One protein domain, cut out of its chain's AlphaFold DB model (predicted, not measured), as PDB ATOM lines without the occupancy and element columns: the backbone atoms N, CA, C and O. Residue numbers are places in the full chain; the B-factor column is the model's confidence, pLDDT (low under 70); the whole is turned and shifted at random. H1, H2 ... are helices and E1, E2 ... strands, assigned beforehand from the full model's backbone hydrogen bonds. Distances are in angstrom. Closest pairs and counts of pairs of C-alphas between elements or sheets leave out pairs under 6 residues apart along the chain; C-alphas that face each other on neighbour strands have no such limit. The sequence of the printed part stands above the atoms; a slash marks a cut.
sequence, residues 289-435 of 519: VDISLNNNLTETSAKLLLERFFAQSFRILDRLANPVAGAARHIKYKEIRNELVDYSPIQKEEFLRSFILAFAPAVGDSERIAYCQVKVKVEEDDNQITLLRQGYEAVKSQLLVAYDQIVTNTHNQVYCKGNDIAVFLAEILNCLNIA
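AT A GLANCE: This is residues 289 to 435 of the 519 residues of the protein "Helicase C-terminal domain-containing protein" of Barnesiella sp. An55 (UniProt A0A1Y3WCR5). Two pairs of antiparallel helices cross each other in two layers: H1 and H4 side by side, and over them H3 and H5 side by side, about perpendicular to the first pair. A small two-stranded sheet sits at each end, E1 and E4 by H5, and the hairpin of E2 and E3 by the end of H3, while short H2 packs on the first half of H3 and residues 322 to 327 stick out as a free loop. The printed part has 147 residues, with five named helices and four named strands in the order E1 H1 H2 H3 E2 E3 H4 E4 H5; the class is mixed, helices and strands, and both sheets are antiparallel. The whole is compact, with a radius of gyration of the C-alphas of 15.6 A and spans of 48 by 34 by 27 A.

IN THESE COORDINATES: Find C-alpha 289 at (130.363, 118.412, 139.979), where E1, residues 289 to 293, begins. H1, residues 299 to 321, starts at C-alpha 299 at (119.185, 116.402, 127.336) and runs 32.7 A. Next come H2, residues 333 to 339, and H3, residues 345 to 359, 21.3 A long. E2 is residues 372 to 375 and E3 residues 384 to 387. H4, residues 393 to 406, covers 20.3 A, and E4, residues 411 to 416, covers 16.3 A. H5, residues 421 to 431, 15.2 A long, ends at C-alpha 431 at (135.765, 118.778, 125.652).

HOW THE PARTS SIT: Look first at Phe 310 and Lys 396, the closest C-alphas of H1 and H4, 6.5 A apart; these helices touch at a shallow tilt of 10 degrees, opposite ways. H5 touches H4 about perpendicular, at 83 degrees, with the C-alphas of Leu 399 and Leu 425 closest at 6.1 A. H5 also touches H3 at a shallow tilt of 20 degrees, opposite ways; the C-alphas of Ser 354 and Cys 431 come closest, at 5.4 A. H1 and H3 are close but not clearly touching, about perpendicular at 73 degrees, with the C-alphas of Ser 313 and Phe 355 closest at 6.8 A. H2 touches H3 at residues 348 to 352 alone, at a steep tilt of 68 degrees, only just short of about perpendicular; the C-alphas of Arg 337 and Lys 348 are closest, at 5.7 A. Between E1 and E4, N 289 and O 414 are within hydrogen-bond range at 2.8 A; in the hairpin of E2 and E3, N 373 and O 386 are too, at 2.8 A. In H1, H2, H3, H4 and H5 every O i to N i+4 pair is within hydrogen-bond range.

THE WHOLE: The two C-alphas farthest apart, those of Ala 325 and His 411, are 49.3 A apart. The printed part has no cut; the links H1 to H2 and H3 to E2 are long. The mean pLDDT of the printed part is 85.1, and you will find values under 70 at residues 321 to 329, 362 to 367 and 376 to 381.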
ATOM      1  N   VAL A 289     130.254 118.163 141.415       90.56
ATOM      2  CA  VAL A 289     130.363 118.412 139.979       90.56
ATOM      3  C   VAL A 289     129.093 119.120 139.525       90.56
ATOM      4  O   VAL A 289     128.004 118.552 139.555       90.56
ATOM      5  N   ASP A 290     129.237 120.380 139.132       91.44
ATOM      6  CA  ASP A 290     128.186 121.173 138.505       91.44
ATOM      7  C   ASP A 290     128.296 120.996 136.981       91.44
ATOM      8  O   ASP A 290     129.368 121.231 136.424       91.44
ATOM      9  N   ILE A 291     127.221 120.590 136.301       93.75
ATOM     10  CA  ILE A 291     127.162 120.402 134.840       93.75
ATOM     11  C   ILE A 291     126.041 121.274 134.283       93.75
ATOM     12  O   ILE A 291     124.911 121.208 134.760       93.75
ATOM     13  N   SER A 292     126.321 122.082 133.261       93.88
ATOM     14  CA  SER A 292     125.316 122.916 132.593       93.88
ATOM     15  C   SER A 292     125.398 122.782 131.079       93.88
ATOM     16  O   SER A 292     126.449 123.035 130.490       93.88
ATOM     17  N   LEU A 293     124.297 122.378 130.446       93.75
ATOM     18  CA  LEU A 293     124.226 122.186 128.999       93.75
ATOM     19  C   LEU A 293     124.408 123.519 128.263       93.75
ATOM     20  O   LEU A 293     123.802 124.536 128.603       93.75
ATOM     21  N   ASN A 294     125.258 123.516 127.237       90.25
ATOM     22  CA  ASN A 294     125.568 124.708 126.455       90.25
ATOM     23  C   ASN A 294     124.502 124.972 125.382       90.25
ATOM     24  O   ASN A 294     123.764 124.076 124.988       90.25
ATOM     25  N   ASN A 295     124.467 126.199 124.847       82.00
ATOM     26  CA  ASN A 295     123.707 126.571 123.640       82.00
ATOM     27  C   ASN A 295     122.213 126.182 123.652       82.00
ATOM     28  O   ASN A 295     121.654 125.897 122.596       82.00
ATOM     29  N   ASN A 296     121.572 126.172 124.825       82.31
ATOM     30  CA  ASN A 296     120.182 125.731 125.009       82.31
ATOM     31  C   ASN A 296     119.921 124.295 124.514       82.31
ATOM     32  O   ASN A 296     118.810 123.975 124.094       82.31
ATOM     33  N   LEU A 297     120.942 123.432 124.540       90.81
ATOM     34  CA  LEU A 297     120.773 122.014 124.252       90.81
ATOM     35  C   LEU A 297     119.797 121.391 125.256       90.81
ATOM     36  O   LEU A 297     119.875 121.631 126.461       90.81
ATOM     37  N   THR A 298     118.899 120.555 124.742       92.50
ATOM     38  CA  THR A 298     118.102 119.628 125.549       92.50
ATOM     39  C   THR A 298     118.927 118.390 125.883       92.50
ATOM     40  O   THR A 298     119.851 118.042 125.140       92.50
ATOM     41  N   GLU A 299     118.551 117.670 126.937       92.88
ATOM     42  CA  GLU A 299     119.185 116.402 127.336       92.88
ATOM     43  C   GLU A 299     119.260 115.403 126.175       92.88
ATOM     44  O   GLU A 299     120.297 114.781 125.956       92.88
ATOM     45  N   THR A 300     118.205 115.296 125.362       93.75
ATOM     46  CA  THR A 300     118.180 114.406 124.193       93.75
ATOM     47  C   THR A 300     119.175 114.843 123.120       93.75
ATOM     48  O   THR A 300     119.914 114.023 122.578       93.75
ATOM     49  N   SER A 301     119.225 116.144 122.814       94.25
ATOM     50  CA  SER A 301     120.143 116.672 121.799       94.25
ATOM     51  C   SER A 301     121.610 116.555 122.226       94.25
ATOM     52  O   SER A 301     122.462 116.200 121.413       94.25
ATOM     53  N   ALA A 302     121.900 116.775 123.510       95.25
ATOM     54  CA  ALA A 302     123.225 116.601 124.085       95.25
ATOM     55  C   ALA A 302     123.660 115.123 124.080       95.25
ATOM     56  O   ALA A 302     124.792 114.828 123.689       95.25
ATOM     57  N   LYS A 303     122.748 114.185 124.382       96.50
ATOM     58  CA  LYS A 303     123.012 112.741 124.269       96.50
ATOM     59  C   LYS A 303     123.352 112.334 122.837       96.50
ATOM     60  O   LYS A 303     124.337 111.636 122.617       96.50
ATOM     61  N   LEU A 304     122.599 112.831 121.854       96.19
ATOM     62  CA  LEU A 304     122.848 112.540 120.440       96.19
ATOM     63  C   LEU A 304     124.236 113.018 119.985       96.19
ATOM     64  O   LEU A 304     124.903 112.338 119.207       96.19
ATOM     65  N   LEU A 305     124.696 114.179 120.463       95.62
ATOM     66  CA  LEU A 305     126.047 114.670 120.173       95.62
ATOM     67  C   LEU A 305     127.126 113.760 120.776       95.62
ATOM     68  O   LEU A 305     128.109 113.454 120.099       95.62
ATOM     69  N   LEU A 306     126.920 113.283 122.008       96.81
ATOM     70  CA  LEU A 306     127.816 112.323 122.652       96.81
ATOM     71  C   LEU A 306     127.855 110.983 121.892       96.81
ATOM     72  O   LEU A 306     128.928 110.435 121.643       96.81
ATOM     73  N   GLU A 307     126.704 110.475 121.450       96.94
ATOM     74  CA  GLU A 307     126.621 109.253 120.642       96.94
ATOM     75  C   GLU A 307     127.322 109.397 119.288       96.94
ATOM     76  O   GLU A 307     128.047 108.489 118.870       96.94
ATOM     77  N   ARG A 308     127.158 110.547 118.619       95.62
ATOM     78  CA  ARG A 308     127.859 110.865 117.364       95.62
ATOM     79  C   ARG A 308     129.372 110.878 117.544       95.62
ATOM     80  O   ARG A 308     130.081 110.344 116.692       95.62
ATOM     81  N   PHE A 309     129.862 111.442 118.648       96.44
ATOM     82  CA  PHE A 309     131.285 111.408 118.984       96.44
ATOM     83  C   PHE A 309     131.808 109.966 119.063       96.44
ATOM     84  O   PHE A 309     132.824 109.647 118.437       96.44
ATOM     85  N   PHE A 310     131.104 109.072 119.764       97.12
ATOM     86  CA  PHE A 310     131.524 107.673 119.865       97.12
ATOM     87  C   PHE A 310     131.442 106.927 118.538       97.12
ATOM     88  O   PHE A 310     132.377 106.208 118.202       97.12
ATOM     89  N   ALA A 311     130.378 107.125 117.757       95.12
ATOM     90  CA  ALA A 311     130.245 106.497 116.442       95.12
ATOM     91  C   ALA A 311     131.428 106.851 115.524       95.12
ATOM     92  O   ALA A 311     132.024 105.979 114.892       95.12
ATOM     93  N   GLN A 312     131.816 108.127 115.507       94.38
ATOM     94  CA  GLN A 312     132.954 108.593 114.727       94.38
ATOM     95  C   GLN A 312     134.293 108.089 115.292       94.38
ATOM     96  O   GLN A 312     135.193 107.746 114.528       94.38
ATOM     97  N   SER A 313     134.420 107.999 116.618       94.44
ATOM     98  CA  SER A 313     135.613 107.455 117.280       94.44
ATOM     99  C   SER A 313     135.825 105.979 116.951       94.44
ATOM    100  O   SER A 313     136.938 105.583 116.612       94.44
ATOM    101  N   PHE A 314     134.760 105.176 116.983       93.00
ATOM    102  CA  PHE A 314     134.822 103.752 116.657       93.00
ATOM    103  C   PHE A 314     135.192 103.527 115.200       93.00
ATOM    104  O   PHE A 314     136.089 102.744 114.934       93.00
ATOM    105  N   ARG A 315     134.660 104.323 114.265       89.81
ATOM    106  CA  ARG A 315     135.082 104.265 112.856       89.81
ATOM    107  C   ARG A 315     136.598 104.447 112.677       89.81
ATOM    108  O   ARG A 315     137.206 103.811 111.816       89.81
ATOM    109  N   ILE A 316     137.210 105.326 113.473       89.19
ATOM    110  CA  ILE A 316     138.661 105.572 113.457       89.19
ATOM    111  C   ILE A 316     139.416 104.395 114.097       89.19
ATOM    112  O   ILE A 316     140.422 103.946 113.543       89.19
ATOM    113  N   LEU A 317     138.929 103.879 115.230       88.12
ATOM    114  CA  LEU A 317     139.528 102.751 115.956       88.12
ATOM    115  C   LEU A 317     139.417 101.421 115.191       88.12
ATOM    116  O   LEU A 317     140.397 100.688 115.108       88.12
ATOM    117  N   ASP A 318     138.296 101.146 114.529       85.06
ATOM    118  CA  ASP A 318     138.114  99.962 113.681       85.06
ATOM    119  C   ASP A 318     139.108  99.977 112.512       85.06
ATOM    120  O   ASP A 318     139.699  98.960 112.145       85.06
ATOM    121  N   ARG A 319     139.362 101.162 111.938       78.81
ATOM    122  CA  ARG A 319     140.381 101.324 110.897       78.81
ATOM    123  C   ARG A 319     141.802 101.140 111.445       78.81
ATOM    124  O   ARG A 319     142.649 100.625 110.717       78.81
ATOM    125  N   LEU A 320     142.071 101.546 112.690       75.00
ATOM    126  CA  LEU A 320     143.332 101.246 113.390       75.00
ATOM    127  C   LEU A 320     143.524  99.743 113.590       75.00
ATOM    128  O   LEU A 320     144.645  99.252 113.468       75.00
ATOM    129  N   ALA A 321     142.439  99.033 113.898       69.25
ATOM    130  CA  ALA A 321     142.434  97.602 114.152       69.25
ATOM    131  C   ALA A 321     142.582  96.752 112.880       69.25
ATOM    132  O   ALA A 321     142.932  95.581 112.999       69.25
ATOM    133  N   ASN A 322     142.332  97.308 111.684       65.31
ATOM    134  CA  ASN A 322     142.379  96.562 110.426       65.31
ATOM    135  C   ASN A 322     143.820  96.484 109.865       65.31
ATOM    136  O   ASN A 322     144.354  97.496 109.388       65.31
ATOM    137  N   PRO A 323     144.479  95.311 109.916       56.09
ATOM    138  CA  PRO A 323     145.886  95.180 109.586       56.09
ATOM    139  C   PRO A 323     146.066  95.013 108.076       56.09
ATOM    140  O   PRO A 323     145.781  93.958 107.514       56.09
ATOM    141  N   VAL A 324     146.669  96.000 107.412       55.03
ATOM    142  CA  VAL A 324     147.512  95.659 106.258       55.03
ATOM    143  C   VAL A 324     148.801  95.092 106.853       55.03
ATOM    144  O   VAL A 324     149.654  95.843 107.308       55.03
ATOM    145  N   ALA A 325     148.842  93.762 106.972       41.53
ATOM    146  CA  ALA A 325     149.977  92.907 107.332       41.53
ATOM    147  C   ALA A 325     151.065  93.523 108.251       41.53
ATOM    148  O   ALA A 325     152.040  94.112 107.795       41.53
ATOM    149  N   GLY A 326     150.952  93.268 109.560       47.34
ATOM    150  CA  GLY A 326     152.121  93.126 110.443       47.34
ATOM    151  C   GLY A 326     152.737  94.384 111.067       47.34
ATOM    152  O   GLY A 326     153.637  94.239 111.889       47.34
ATOM    153  N   ALA A 327     152.262  95.595 110.766       50.97
ATOM    154  CA  ALA A 327     152.722  96.812 111.442       50.97
ATOM    155  C   ALA A 327     151.619  97.404 112.331       50.97
ATOM    156  O   ALA A 327     150.492  97.605 111.880       50.97
ATOM    157  N   ALA A 328     151.944  97.734 113.586       54.72
ATOM    158  CA  ALA A 328     151.086  98.587 114.403       54.72
ATOM    159  C   ALA A 328     150.885  99.917 113.661       54.72
ATOM    160  O   ALA A 328     151.836 100.679 113.471       54.72
ATOM    161  N   ARG A 329     149.663 100.195 113.191       67.56
ATOM    162  CA  ARG A 329     149.383 101.436 112.468       67.56
ATOM    163  C   ARG A 329     149.372 102.589 113.465       67.56
ATOM    164  O   ARG A 329     148.409 102.792 114.195       67.56
ATOM    165  N   HIS A 330     150.460 103.348 113.496       79.12
ATOM    166  CA  HIS A 330     150.489 104.643 114.160       79.12
ATOM    167  C   HIS A 330     149.662 105.629 113.330       79.12
ATOM    168  O   HIS A 330     150.008 105.884 112.179       79.12
ATOM    169  N   ILE A 331     148.596 106.195 113.897       81.56
ATOM    170  CA  ILE A 331     147.825 107.257 113.236       81.56
ATOM    171  C   ILE A 331     148.274 108.605 113.766       81.56
ATOM    172  O   ILE A 331     148.252 108.840 114.976       81.56
ATOM    173  N   LYS A 332     148.668 109.502 112.863       86.81
ATOM    174  CA  LYS A 332     149.003 110.881 113.222       86.81
ATOM    175  C   LYS A 332     147.742 111.682 113.552       86.81
ATOM    176  O   LYS A 332     146.680 111.458 112.974       86.81
ATOM    177  N   TYR A 333     147.854 112.690 114.414       87.62
ATOM    178  CA  TYR A 333     146.731 113.578 114.751       87.62
ATOM    179  C   TYR A 333     146.122 114.238 113.508       87.62
ATOM    180  O   TYR A 333     144.901 114.339 113.389       87.62
ATOM    181  N   LYS A 334     146.955 114.609 112.528       85.94
ATOM    182  CA  LYS A 334     146.484 115.128 111.235       85.94
ATOM    183  C   LYS A 334     145.582 114.155 110.469       85.94
ATOM    184  O   LYS A 334     144.623 114.591 109.844       85.94
ATOM    185  N   GLU A 335     145.828 112.850 110.552       86.44
ATOM    186  CA  GLU A 335     144.981 111.843 109.903       86.44
ATOM    187  C   GLU A 335     143.609 111.752 110.587       86.44
ATOM    188  O   GLU A 335     142.592 111.714 109.899       86.44
ATOM    189  N   ILE A 336     143.560 111.831 111.924       88.81
ATOM    190  CA  ILE A 336     142.293 111.918 112.676       88.81
ATOM    191  C   ILE A 336     141.500 113.159 112.247       88.81
ATOM    192  O   ILE A 336     140.303 113.077 111.993       88.81
ATOM    193  N   ARG A 337     142.159 114.313 112.104       88.88
ATOM    194  CA  ARG A 337     141.510 115.559 111.654       88.88
ATOM    195  C   ARG A 337     140.982 115.479 110.221       88.88
ATOM    196  O   ARG A 337     139.985 116.135 109.901       88.88
ATOM    197  N   ASN A 338     141.644 114.710 109.361       88.12
ATOM    198  CA  ASN A 338     141.222 114.506 107.977       88.12
ATOM    199  C   ASN A 338     139.960 113.634 107.886       88.12
ATOM    200  O   ASN A 338     139.147 113.851 106.997       88.12
ATOM    201  N   GLU A 339     139.741 112.727 108.842       87.31
ATOM    202  CA  GLU A 339     138.515 111.916 108.930       87.31
ATOM    203  C   GLU A 339     137.260 112.719 109.296       87.31
ATOM    204  O   GLU A 339     136.134 112.267 109.074       87.31
ATOM    205  N   LEU A 340     137.444 113.910 109.862       91.06
ATOM    206  CA  LEU A 340     136.383 114.774 110.370       91.06
ATOM    207  C   LEU A 340     136.012 115.849 109.340       91.06
ATOM    208  O   LEU A 340     136.042 117.037 109.644       91.06
ATOM    209  N   VAL A 341     135.723 115.462 108.098       87.25
ATOM    210  CA  VAL A 341     135.528 116.404 106.975       87.25
ATOM    211  C   VAL A 341     134.446 117.453 107.269       87.25
ATOM    212  O   VAL A 341     134.665 118.632 107.005       87.25
ATOM    213  N   ASP A 342     133.352 117.047 107.916       90.06
ATOM    214  CA  ASP A 342     132.205 117.916 108.225       90.06
ATOM    215  C   ASP A 342     132.406 118.805 109.467       90.06
ATOM    216  O   ASP A 342     131.516 119.560 109.857       90.06
ATOM    217  N   TYR A 343     133.560 118.706 110.130       90.75
ATOM    218  CA  TYR A 343     133.843 119.433 111.364       90.75
ATOM    219  C   TYR A 343     134.592 120.725 111.038       90.75
ATOM    220  O   TYR A 343     135.589 120.727 110.308       90.75
ATOM    221  N   SER A 344     134.178 121.832 111.656       87.81
ATOM    222  CA  SER A 344     134.976 123.062 111.658       87.81
ATOM    223  C   SER A 344     136.347 122.826 112.319       87.81
ATOM    224  O   SER A 344     136.482 121.916 113.142       87.81
ATOM    225  N   PRO A 345     137.370 123.659 112.046       82.69
ATOM    226  CA  PRO A 345     138.689 123.508 112.666       82.69
ATOM    227  C   PRO A 345     138.646 123.424 114.200       82.69
ATOM    228  O   PRO A 345     139.390 122.653 114.795       82.69
ATOM    229  N   ILE A 346     137.738 124.166 114.841       80.88
ATOM    230  CA  ILE A 346     137.553 124.131 116.299       80.88
ATOM    231  C   ILE A 346     136.976 122.780 116.738       80.88
ATOM    232  O   ILE A 346     137.507 122.160 117.656       80.88
ATOM    233  N   GLN A 347     135.941 122.291 116.050       87.62
ATOM    234  CA  GLN A 347     135.313 121.007 116.367       87.62
ATOM    235  C   GLN A 347     136.269 119.828 116.149       87.62
ATOM    236  O   GLN A 347     136.199 118.846 116.884       87.62
ATOM    237  N   LYS A 348     137.187 119.910 115.176       89.94
ATOM    238  CA  LYS A 348     138.236 118.895 114.982       89.94
ATOM    239  C   LYS A 348     139.141 118.775 116.208       89.94
ATOM    240  O   LYS A 348     139.443 117.663 116.634       89.94
ATOM    241  N   GLU A 349     139.534 119.902 116.797       84.31
ATOM    242  CA  GLU A 349     140.337 119.915 118.026       84.31
ATOM    243  C   GLU A 349     139.543 119.428 119.245       84.31
ATOM    244  O   GLU A 349     140.064 118.669 120.058       84.31
ATOM    245  N   GLU A 350     138.278 119.835 119.374       86.44
ATOM    246  CA  GLU A 350     137.365 119.364 120.427       86.44
ATOM    247  C   GLU A 350     137.172 117.843 120.358       86.44
ATOM    248  O   GLU A 350     137.275 117.155 121.378       86.44
ATOM    249  N   PHE A 351     137.003 117.299 119.149       93.12
ATOM    250  CA  PHE A 351     136.923 115.863 118.912       93.12
ATOM    251  C   PHE A 351     138.223 115.157 119.302       93.12
ATOM    252  O   PHE A 351     138.189 114.212 120.083       93.12
ATOM    253  N   LEU A 352     139.370 115.617 118.792       89.31
ATOM    254  CA  LEU A 352     140.668 114.984 119.038       89.31
ATOM    255  C   LEU A 352     140.997 114.926 120.536       89.31
ATOM    256  O   LEU A 352     141.449 113.896 121.031       89.31
ATOM    257  N   ARG A 353     140.719 116.002 121.278       85.75
ATOM    258  CA  ARG A 353     140.913 116.038 122.737       85.75
ATOM    259  C   ARG A 353     139.995 115.068 123.459       85.75
ATOM    260  O   ARG A 353     140.463 114.327 124.315       85.75
ATOM    261  N   SER A 354     138.716 115.054 123.091       91.38
ATOM    262  CA  SER A 354     137.731 114.123 123.653       91.38
ATOM    263  C   SER A 354     138.115 112.672 123.367       91.38
ATOM    264  O   SER A 354     137.996 111.822 124.240       91.38
ATOM    265  N   PHE A 355     138.649 112.396 122.174       92.50
ATOM    266  CA  PHE A 355     139.152 111.083 121.777       92.50
ATOM    267  C   PHE A 355     140.343 110.651 122.639       92.50
ATOM    268  O   PHE A 355     140.343 109.551 123.186       92.50
ATOM    269  N   ILE A 356     141.343 111.522 122.807       88.25
ATOM    270  CA  ILE A 356     142.507 111.237 123.659       88.25
ATOM    271  C   ILE A 356     142.061 111.022 125.109       88.25
ATOM    272  O   ILE A 356     142.458 110.035 125.718       88.25
ATOM    273  N   LEU A 357     141.197 111.890 125.637       87.00
ATOM    274  CA  LEU A 357     140.664 111.773 126.995       87.00
ATOM    275  C   LEU A 357     139.888 110.462 127.200       87.00
ATOM    276  O   LEU A 357     139.986 109.858 128.265       87.00
ATOM    277  N   ALA A 358     139.133 110.019 126.191       90.81
ATOM    278  CA  ALA A 358     138.317 108.814 126.277       90.81
ATOM    279  C   ALA A 358     139.120 107.514 126.157       90.81
ATOM    280  O   ALA A 358     138.822 106.545 126.851       90.81
ATOM    281  N   PHE A 359     140.114 107.476 125.265       91.12
ATOM    282  CA  PHE A 359     140.762 106.222 124.864       91.12
ATOM    283  C   PHE A 359     142.244 106.139 125.231       91.12
ATOM    284  O   PHE A 359     142.789 105.037 125.277       91.12
ATOM    285  N   ALA A 360     142.904 107.262 125.504       86.75
ATOM    286  CA  ALA A 360     144.315 107.334 125.874       86.75
ATOM    287  C   ALA A 360     144.516 108.144 127.174       86.75
ATOM    288  O   ALA A 360     145.172 109.192 127.142       86.75
ATOM    289  N   PRO A 361     143.951 107.684 128.311       80.69
ATOM    290  CA  PRO A 361     144.168 108.316 129.608       80.69
ATOM    291  C   PRO A 361     145.665 108.405 129.945       80.69
ATOM    292  O   PRO A 361     146.489 107.629 129.453       80.69
ATOM    293  N   ALA A 362     146.016 109.391 130.772       65.81
ATOM    294  CA  ALA A 362     147.398 109.684 131.135       65.81
ATOM    295  C   ALA A 362     148.068 108.531 131.906       65.81
ATOM    296  O   ALA A 362     147.420 107.772 132.628       65.81
ATOM    297  N   VAL A 363     149.395 108.433 131.792       51.75
ATOM    298  CA  VAL A 363     150.186 107.442 132.538       51.75
ATOM    299  C   VAL A 363     150.096 107.756 134.037       51.75
ATOM    300  O   VAL A 363     150.546 108.816 134.463       51.75
ATOM    301  N   GLY A 364     149.524 106.839 134.822       49.53
ATOM    302  CA  GLY A 364     149.307 106.999 136.270       49.53
ATOM    303  C   GLY A 364     147.835 107.017 136.689       49.53
ATOM    304  O   GLY A 364     147.544 106.872 137.872       49.53
ATOM    305  N   ASP A 365     146.912 107.118 135.733       59.44
ATOM    306  CA  ASP A 365     145.489 106.902 135.980       59.44
ATOM    307  C   ASP A 365     145.206 105.395 136.057       59.44
ATOM    308  O   ASP A 365     144.924 104.738 135.055       59.44
ATOM    309  N   SER A 366     145.375 104.814 137.247       56.47
ATOM    310  CA  SER A 366     145.199 103.373 137.470       56.47
ATOM    311  C   SER A 366     143.755 102.898 137.315       56.47
ATOM    312  O   SER A 366     143.513 101.693 137.290       56.47
ATOM    313  N   GLU A 367     142.795 103.819 137.251       69.31
ATOM    314  CA  GLU A 367     141.370 103.498 137.275       69.31
ATOM    315  C   GLU A 367     140.748 103.459 135.881       69.31
ATOM    316  O   GLU A 367     139.784 102.720 135.662       69.31
ATOM    317  N   ARG A 368     141.318 104.185 134.910       80.25
ATOM    318  CA  ARG A 368     140.866 104.139 133.516       80.25
ATOM    319  C   ARG A 368     141.723 103.218 132.659       80.25
ATOM    320  O   ARG A 368     142.949 103.279 132.628       80.25
ATOM    321  N   ILE A 369     141.048 102.382 131.877       83.44
ATOM    322  CA  ILE A 369     141.703 101.467 130.944       83.44
ATOM    323  C   ILE A 369     142.245 102.261 129.749       83.44
ATOM    324  O   ILE A 369     141.488 102.871 128.995       83.44
ATOM    325  N   ALA A 370     143.560 102.199 129.536       86.38
ATOM    326  CA  ALA A 370     144.181 102.739 128.335       86.38
ATOM    327  C   ALA A 370     143.984 101.797 127.139       86.38
ATOM    328  O   ALA A 370     144.611 100.734 127.043       86.38
ATOM    329  N   TYR A 371     143.116 102.207 126.213       88.06
ATOM    330  CA  TYR A 371     142.898 101.525 124.936       88.06
ATOM    331  C   TYR A 371     143.912 101.948 123.882       88.06
ATOM    332  O   TYR A 371     144.267 101.163 123.009       88.06
ATOM    333  N   CYS A 372     144.406 103.175 123.986       87.69
ATOM    334  CA  CYS A 372     145.352 103.789 123.080       87.69
ATOM    335  C   CYS A 372     146.552 104.353 123.847       87.69
ATOM    336  O   CYS A 372     146.441 104.762 125.000       87.69
ATOM    337  N   GLN A 373     147.695 104.432 123.170       84.88
ATOM    338  CA  GLN A 373     148.884 105.131 123.642       84.88
ATOM    339  C   GLN A 373     149.174 106.327 122.744       84.88
ATOM    340  O   GLN A 373     149.250 106.188 121.521       84.88
ATOM    341  N   VAL A 374     149.387 107.494 123.354       83.25
ATOM    342  CA  VAL A 374     149.867 108.686 122.651       83.25
ATOM    343  C   VAL A 374     151.392 108.687 122.630       83.25
ATOM    344  O   VAL A 374     152.046 108.633 123.670       83.25
ATOM    345  N   LYS A 375     151.960 108.812 121.434       78.81
ATOM    346  CA  LYS A 375     153.378 109.068 121.206       78.81
ATOM    347  C   LYS A 375     153.551 110.525 120.798       78.81
ATOM    348  O   LYS A 375     153.236 110.905 119.670       78.81
ATOM    349  N   VAL A 376     154.048 111.328 121.733       69.56
ATOM    350  CA  VAL A 376     154.320 112.749 121.504       69.56
ATOM    351  C   VAL A 376     155.571 112.895 120.635       69.56
ATOM    352  O   VAL A 376     156.583 112.224 120.859       69.56
ATOM    353  N   LYS A 377     155.484 113.747 119.616       68.56
ATOM    354  CA  LYS A 377     156.565 114.099 118.695       68.56
ATOM    355  C   LYS A 377     156.944 115.571 118.858       68.56
ATOM    356  O   LYS A 377     156.337 116.304 119.634       68.56
ATOM    357  N   VAL A 378     158.014 115.962 118.165       51.75
ATOM    358  CA  VAL A 378     158.563 117.327 118.188       51.75
ATOM    359  C   VAL A 378     157.527 118.318 117.659       51.75
ATOM    360  O   VAL A 378     157.218 119.302 118.324       51.75
ATOM    361  N   GLU A 379     156.940 118.004 116.505       59.66
ATOM    362  CA  GLU A 379     155.807 118.732 115.946       59.66
ATOM    363  C   GLU A 379     154.493 118.118 116.431       59.66
ATOM    364  O   GLU A 379     154.283 116.905 116.346       59.66
ATOM    365  N   GLU A 380     153.588 118.967 116.924       62.97
ATOM    366  CA  GLU A 380     152.298 118.539 117.473       62.97
ATOM    367  C   GLU A 380     151.444 117.789 116.437       62.97
ATOM    368  O   GLU A 380     150.788 116.802 116.767       62.97
ATOM    369  N   ASP A 381     151.498 118.206 115.171       66.81
ATOM    370  CA  ASP A 381     150.757 117.569 114.075       66.81
ATOM    371  C   ASP A 381     151.263 116.168 113.720       66.81
ATOM    372  O   ASP A 381     150.546 115.371 113.102       66.81
ATOM    373  N   ASP A 382     152.477 115.853 114.158       72.00
ATOM    374  CA  ASP A 382     153.110 114.560 113.986       72.00
ATOM    375  C   ASP A 382     152.960 113.655 115.214       72.00
ATOM    376  O   ASP A 382     153.405 112.506 115.169       72.00
ATOM    377  N   ASN A 383     152.284 114.114 116.276       81.12
ATOM    378  CA  ASN A 383     151.862 113.254 117.380       81.12
ATOM    379  C   ASN A 383     151.063 112.059 116.851       81.12
ATOM    380  O   ASN A 383     150.236 112.192 115.945       81.12
ATOM    381  N   GLN A 384     151.303 110.886 117.435       85.31
ATOM    382  CA  GLN A 384     150.747 109.618 116.966       85.31
ATOM    383  C   GLN A 384     149.941 108.910 118.050       85.31
ATOM    384  O   GLN A 384     150.267 108.997 119.232       85.31
ATOM    385  N   ILE A 385     148.922 108.160 117.635       86.75
ATOM    386  CA  ILE A 385     148.151 107.252 118.484       86.75
ATOM    387  C   ILE A 385     148.368 105.818 118.012       86.75
ATOM    388  O   ILE A 385     148.385 105.549 116.810       86.75
ATOM    389  N   THR A 386     148.538 104.909 118.969       85.81
ATOM    390  CA  THR A 386     148.637 103.465 118.723       85.81
ATOM    391  C   THR A 386     147.582 102.740 119.543       85.81
ATOM    392  O   THR A 386     147.452 103.016 120.735       85.81
ATOM    393  N   LEU A 387     146.842 101.821 118.923       86.81
ATOM    394  CA  LEU A 387     145.885 100.967 119.621       86.81
ATOM    395  C   LEU A 387     146.640  99.910 120.441       86.81
ATOM    396  O   LEU A 387     147.497  99.210 119.910       86.81
ATOM    397  N   LEU A 388     146.327  99.812 121.731       84.50
ATOM    398  CA  LEU A 388     146.936  98.860 122.663       84.50
ATOM    399  C   LEU A 388     146.101  97.589 122.825       84.50
ATOM    400  O   LEU A 388     146.656  96.509 123.000       84.50
ATOM    401  N   ARG A 389     144.771  97.722 122.836       84.81
ATOM    402  CA  ARG A 389     143.838  96.623 123.121       84.81
ATOM    403  C   ARG A 389     142.463  96.876 122.499       84.81
ATOM    404  O   ARG A 389     142.091  98.023 122.265       84.81
ATOM    405  N   GLN A 390     141.719  95.795 122.274       84.12
ATOM    406  CA  GLN A 390     140.328  95.814 121.799       84.12
ATOM    407  C   GLN A 390     139.331  96.066 122.951       84.12
ATOM    408  O   GLN A 390     139.735  96.138 124.114       84.12
ATOM    409  N   GLY A 391     138.035  96.188 122.639       84.19
ATOM    410  CA  GLY A 391     136.962  96.351 123.632       84.19
ATOM    411  C   GLY A 391     136.740  97.795 124.095       84.19
ATOM    412  O   GLY A 391     136.284  98.025 125.218       84.19
ATOM    413  N   TYR A 392     137.112  98.773 123.264       88.38
ATOM    414  CA  TYR A 392     136.945 100.208 123.533       88.38
ATOM    415  C   TYR A 392     135.477 100.652 123.560       88.38
ATOM    416  O   TYR A 392     135.161 101.741 124.041       88.38
ATOM    417  N   GLU A 393     134.554  99.807 123.105       91.31
ATOM    418  CA  GLU A 393     133.113 100.038 123.134       91.31
ATOM    419  C   GLU A 393     132.568 100.145 124.563       91.31
ATOM    420  O   GLU A 393     131.582 100.848 124.798       91.31
ATOM    421  N   ALA A 394     133.245  99.518 125.533       91.12
ATOM    422  CA  ALA A 394     132.888  99.595 126.947       91.12
ATOM    423  C   ALA A 394     132.849 101.044 127.465       91.12
ATOM    424  O   ALA A 394     131.974 101.380 128.265       91.12
ATOM    425  N   VAL A 395     133.730 101.918 126.958       92.69
ATOM    426  CA  VAL A 395     133.794 103.340 127.344       92.69
ATOM    427  C   VAL A 395     132.492 104.064 126.997       92.69
ATOM    428  O   VAL A 395     131.951 104.799 127.823       92.69
ATOM    429  N   LYS A 396     131.940 103.817 125.798       95.19
ATOM    430  CA  LYS A 396     130.650 104.387 125.379       95.19
ATOM    431  C   LYS A 396     129.532 103.920 126.300       95.19
ATOM    432  O   LYS A 396     128.747 104.743 126.760       95.19
ATOM    433  N   SER A 397     129.451 102.615 126.559       94.00
ATOM    434  CA  SER A 397     128.388 102.043 127.391       94.00
ATOM    435  C   SER A 397     128.396 102.640 128.799       94.00
ATOM    436  O   SER A 397     127.353 103.069 129.282       94.00
ATOM    437  N   GLN A 398     129.571 102.745 129.427       93.88
ATOM    438  CA  GLN A 398     129.719 103.348 130.755       93.88
ATOM    439  C   GLN A 398     129.290 104.822 130.774       93.88
ATOM    440  O   GLN A 398     128.523 105.230 131.645       93.88
ATOM    441  N   LEU A 399     129.740 105.615 129.797       95.19
ATOM    442  CA  LEU A 399     129.438 107.045 129.750       95.19
ATOM    443  C   LEU A 399     127.979 107.347 129.400       95.19
ATOM    444  O   LEU A 399     127.429 108.300 129.942       95.19
ATOM    445  N   LEU A 400     127.326 106.549 128.549       96.38
ATOM    446  CA  LEU A 400     125.900 106.732 128.256       96.38
ATOM    447  C   LEU A 400     125.010 106.350 129.443       96.38
ATOM    448  O   LEU A 400     124.051 107.061 129.722       96.38
ATOM    449  N   VAL A 401     125.355 105.288 130.180       96.50
ATOM    450  CA  VAL A 401     124.649 104.939 131.425       96.50
ATOM    451  C   VAL A 401     124.801 106.056 132.458       96.50
ATOM    452  O   VAL A 401     123.810 106.478 133.049       96.50
ATOM    453  N   ALA A 402     126.018 106.578 132.641       95.62
ATOM    454  CA  ALA A 402     126.255 107.712 133.530       95.62
ATOM    455  C   ALA A 402     125.485 108.963 133.073       95.62
ATOM    456  O   ALA A 402     124.902 109.661 133.899       95.62
ATOM    457  N   TYR A 403     125.435 109.224 131.762       97.06
ATOM    458  CA  TYR A 403     124.687 110.343 131.194       97.06
ATOM    459  C   TYR A 403     123.208 110.281 131.570       97.06
ATOM    460  O   TYR A 403     122.682 111.260 132.092       97.06
ATOM    461  N   ASP A 404     122.567 109.126 131.374       95.56
ATOM    462  CA  ASP A 404     121.140 108.936 131.660       95.56
ATOM    463  C   ASP A 404     120.799 109.088 133.150       95.56
ATOM    464  O   ASP A 404     119.684 109.467 133.499       95.56
ATOM    465  N   GLN A 405     121.758 108.819 134.039       94.25
ATOM    466  CA  GLN A 405     121.583 108.977 135.485       94.25
ATOM    467  C   GLN A 405     121.828 110.412 135.967       94.25
ATOM    468  O   GLN A 405     121.233 110.840 136.955       94.25
ATOM    469  N   ILE A 406     122.733 111.141 135.312       94.56
ATOM    470  CA  ILE A 406     123.262 112.418 135.804       94.56
ATOM    471  C   ILE A 406     122.611 113.616 135.116       94.56
ATOM    472  O   ILE A 406     122.268 114.601 135.773       94.56
ATOM    473  N   VAL A 407     122.484 113.569 133.792       94.00
ATOM    474  CA  VAL A 407     122.067 114.707 132.971       94.00
ATOM    475  C   VAL A 407     120.558 114.627 132.765       94.00
ATOM    476  O   VAL A 407     120.080 114.137 131.749       94.00
ATOM    477  N   THR A 408     119.824 115.093 133.773       89.69
ATOM    478  CA  THR A 408     118.348 115.039 133.852       89.69
ATOM    479  C   THR A 408     117.684 116.404 133.711       89.69
ATOM    480  O   THR A 408     116.463 116.507 133.720       89.69
ATOM    481  N   ASN A 409     118.495 117.458 133.682       88.12
ATOM    482  CA  ASN A 409     118.082 118.841 133.524       88.12
ATOM    483  C   ASN A 409     119.135 119.610 132.715       88.12
ATOM    484  O   ASN A 409     120.243 119.131 132.454       88.12
ATOM    485  N   THR A 410     118.842 120.871 132.392       84.50
ATOM    486  CA  THR A 410     119.840 121.785 131.806       84.50
ATOM    487  C   THR A 410     120.991 122.102 132.759       84.50
ATOM    488  O   THR A 410     122.095 122.374 132.298       84.50
ATOM    489  N   HIS A 411     120.743 122.054 134.070       88.25
ATOM    490  CA  HIS A 411     121.724 122.274 135.128       88.25
ATOM    491  C   HIS A 411     121.619 121.130 136.135       88.25
ATOM    492  O   HIS A 411     120.552 120.904 136.701       88.25
ATOM    493  N   ASN A 412     122.718 120.420 136.363       90.75
ATOM    494  CA  ASN A 412     122.769 119.246 137.228       90.75
ATOM    495  C   ASN A 412     123.886 119.420 138.252       90.75
ATOM    496  O   ASN A 412     124.967 119.909 137.918       90.75
ATOM    497  N   GLN A 413     123.629 118.996 139.486       91.69
ATOM    498  CA  GLN A 413     124.628 118.954 140.549       91.69
ATOM    499  C   GLN A 413     124.770 117.522 141.037       91.69
ATOM    500  O   GLN A 413     123.805 116.925 141.512       91.69
ATOM    501  N   VAL A 414     125.982 116.986 140.942       92.44
ATOM    502  CA  VAL A 414     126.309 115.633 141.391       92.44
ATOM    503  C   VAL A 414     127.344 115.705 142.497       92.44
ATOM    504  O   VAL A 414     128.259 116.522 142.452       92.44
ATOM    505  N   TYR A 415     127.194 114.839 143.492       91.50
ATOM    506  CA  TYR A 415     128.177 114.633 144.546       91.50
ATOM    507  C   TYR A 415     128.737 113.226 144.388       91.50
ATOM    508  O   TYR A 415     127.973 112.263 144.433       91.50
ATOM    509  N   CYS A 416     130.039 113.115 144.156       90.69
ATOM    510  CA  CYS A 416     130.691 111.847 143.841       90.69
ATOM    511  C   CYS A 416     132.148 111.838 144.313       90.69
ATOM    512  O   CYS A 416     132.674 112.851 144.776       90.69
ATOM    513  N   LYS A 417     132.824 110.692 144.214       88.00
ATOM    514  CA  LYS A 417     134.270 110.621 144.465       88.00
ATOM    515  C   LYS A 417     135.034 111.363 143.359       88.00
ATOM    516  O   LYS A 417     134.546 111.512 142.244       88.00
ATOM    517  N   GLY A 418     136.245 111.837 143.656       79.75
ATOM    518  CA  GLY A 418     137.032 112.658 142.718       79.75
ATOM    519  C   GLY A 418     137.406 111.968 141.396       79.75
ATOM    520  O   GLY A 418     137.692 112.650 140.418       79.75
ATOM    521  N   ASN A 419     137.370 110.641 141.382       79.56
ATOM    522  CA  ASN A 419     137.703 109.730 140.287       79.56
ATOM    523  C   ASN A 419     136.465 109.042 139.671       79.56
ATOM    524  O   ASN A 419     136.585 108.133 138.858       79.56
ATOM    525  N   ASP A 420     135.262 109.452 140.076       89.06
ATOM    526  CA  ASP A 420     134.009 108.829 139.657       89.06
ATOM    527  C   ASP A 420     133.709 109.050 138.159       89.06
ATOM    528  O   ASP A 420     134.105 110.060 137.563       89.06
ATOM    529  N   ILE A 421     132.926 108.144 137.559       90.62
ATOM    530  CA  ILE A 421     132.467 108.246 136.165       90.62
ATOM    531  C   ILE A 421     131.743 109.572 135.883       90.62
ATOM    532  O   ILE A 421     131.824 110.087 134.770       90.62
ATOM    533  N   ALA A 422     131.094 110.171 136.887       92.38
ATOM    534  CA  ALA A 422     130.459 111.481 136.774       92.38
ATOM    535  C   ALA A 422     131.450 112.606 136.432       92.38
ATOM    536  O   ALA A 422     131.131 113.490 135.632       92.38
ATOM    537  N   VAL A 423     132.658 112.569 137.008       90.00
ATOM    538  CA  VAL A 423     133.723 113.539 136.712       90.00
ATOM    539  C   VAL A 423     134.193 113.342 135.276       90.00
ATOM    540  O   VAL A 423     134.236 114.299 134.504       90.00
ATOM    541  N   PHE A 424     134.454 112.094 134.889       90.88
ATOM    542  CA  PHE A 424     134.893 111.761 133.536       90.88
ATOM    543  C   PHE A 424     133.854 112.152 132.471       90.88
ATOM    544  O   PHE A 424     134.203 112.743 131.445       90.88
ATOM    545  N   LEU A 425     132.567 111.907 132.730       94.56
ATOM    546  CA  LEU A 425     131.479 112.355 131.867       94.56
ATOM    547  C   LEU A 425     131.484 113.878 131.707       94.56
ATOM    548  O   LEU A 425     131.415 114.374 130.582       94.56
ATOM    549  N   ALA A 426     131.587 114.620 132.810       93.00
ATOM    550  CA  ALA A 426     131.598 116.079 132.784       93.00
ATOM    551  C   ALA A 426     132.772 116.635 131.957       93.00
ATOM    552  O   ALA A 426     132.592 117.573 131.176       93.00
ATOM    553  N   GLU A 427     133.956 116.028 132.070       90.81
ATOM    554  CA  GLU A 427     135.133 116.396 131.279       90.81
ATOM    555  C   GLU A 427     134.939 116.128 129.781       90.81
ATOM    556  O   GLU A 427     135.254 116.995 128.960       90.81
ATOM    557  N   ILE A 428     134.375 114.971 129.412       93.12
ATOM    558  CA  ILE A 428     134.081 114.618 128.013       93.12
ATOM    559  C   ILE A 428     133.049 115.574 127.415       93.12
ATOM    560  O   ILE A 428     133.283 116.136 126.342       93.12
ATOM    561  N   LEU A 429     131.937 115.822 128.114       94.62
ATOM    562  CA  LEU A 429     130.906 116.756 127.654       94.62
ATOM    563  C   LEU A 429     131.472 118.169 127.449       94.62
ATOM    564  O   LEU A 429     131.074 118.861 126.512       94.62
ATOM    565  N   ASN A 430     132.431 118.587 128.275       91.44
ATOM    566  CA  ASN A 430     133.089 119.885 128.148       91.44
ATOM    567  C   ASN A 430     134.100 119.939 127.013       91.44
ATOM    568  O   ASN A 430     134.159 120.942 126.301       91.44
ATOM    569  N   CYS A 431     134.871 118.872 126.803       88.94
ATOM    570  CA  CYS A 431     135.765 118.778 125.652       88.94
ATOM    571  C   CYS A 431     134.988 118.847 124.332       88.94
ATOM    572  O   CYS A 431     135.424 119.542 123.419       88.94
ATOM    573  N   LEU A 432     133.812 118.213 124.273       91.44
ATOM    574  CA  LEU A 432     132.897 118.241 123.128       91.44
ATOM    575  C   LEU A 432     132.057 119.521 123.030       91.44
ATOM    576  O   LEU A 432     131.212 119.626 122.141       91.44
ATOM    577  N   ASN A 433     132.249 120.482 123.941       89.56
ATOM    578  CA  ASN A 433     131.468 121.717 124.012       89.56
ATOM    579  C   ASN A 433     129.949 121.500 124.217       89.56
ATOM    580  O   ASN A 433     129.164 122.424 123.994       89.56
ATOM    581  N   ILE A 434     129.534 120.311 124.663       94.31
ATOM    582  CA  ILE A 434     128.138 119.939 124.939       94.31
ATOM    583  C   ILE A 434     127.672 120.559 126.259       94.31
ATOM    584  O   ILE A 434     126.567 121.094 126.336       94.31
ATOM    585  N   ALA A 435     128.520 120.524 127.287       93.38
ATOM    586  CA  ALA A 435     128.215 121.078 128.600       93.38
ATOM    587  C   ALA A 435     129.421 121.802 129.192       93.38
ATOM    588  O   ALA A 435     130.553 121.357 129.046       93.38
TER     589      ALA A 435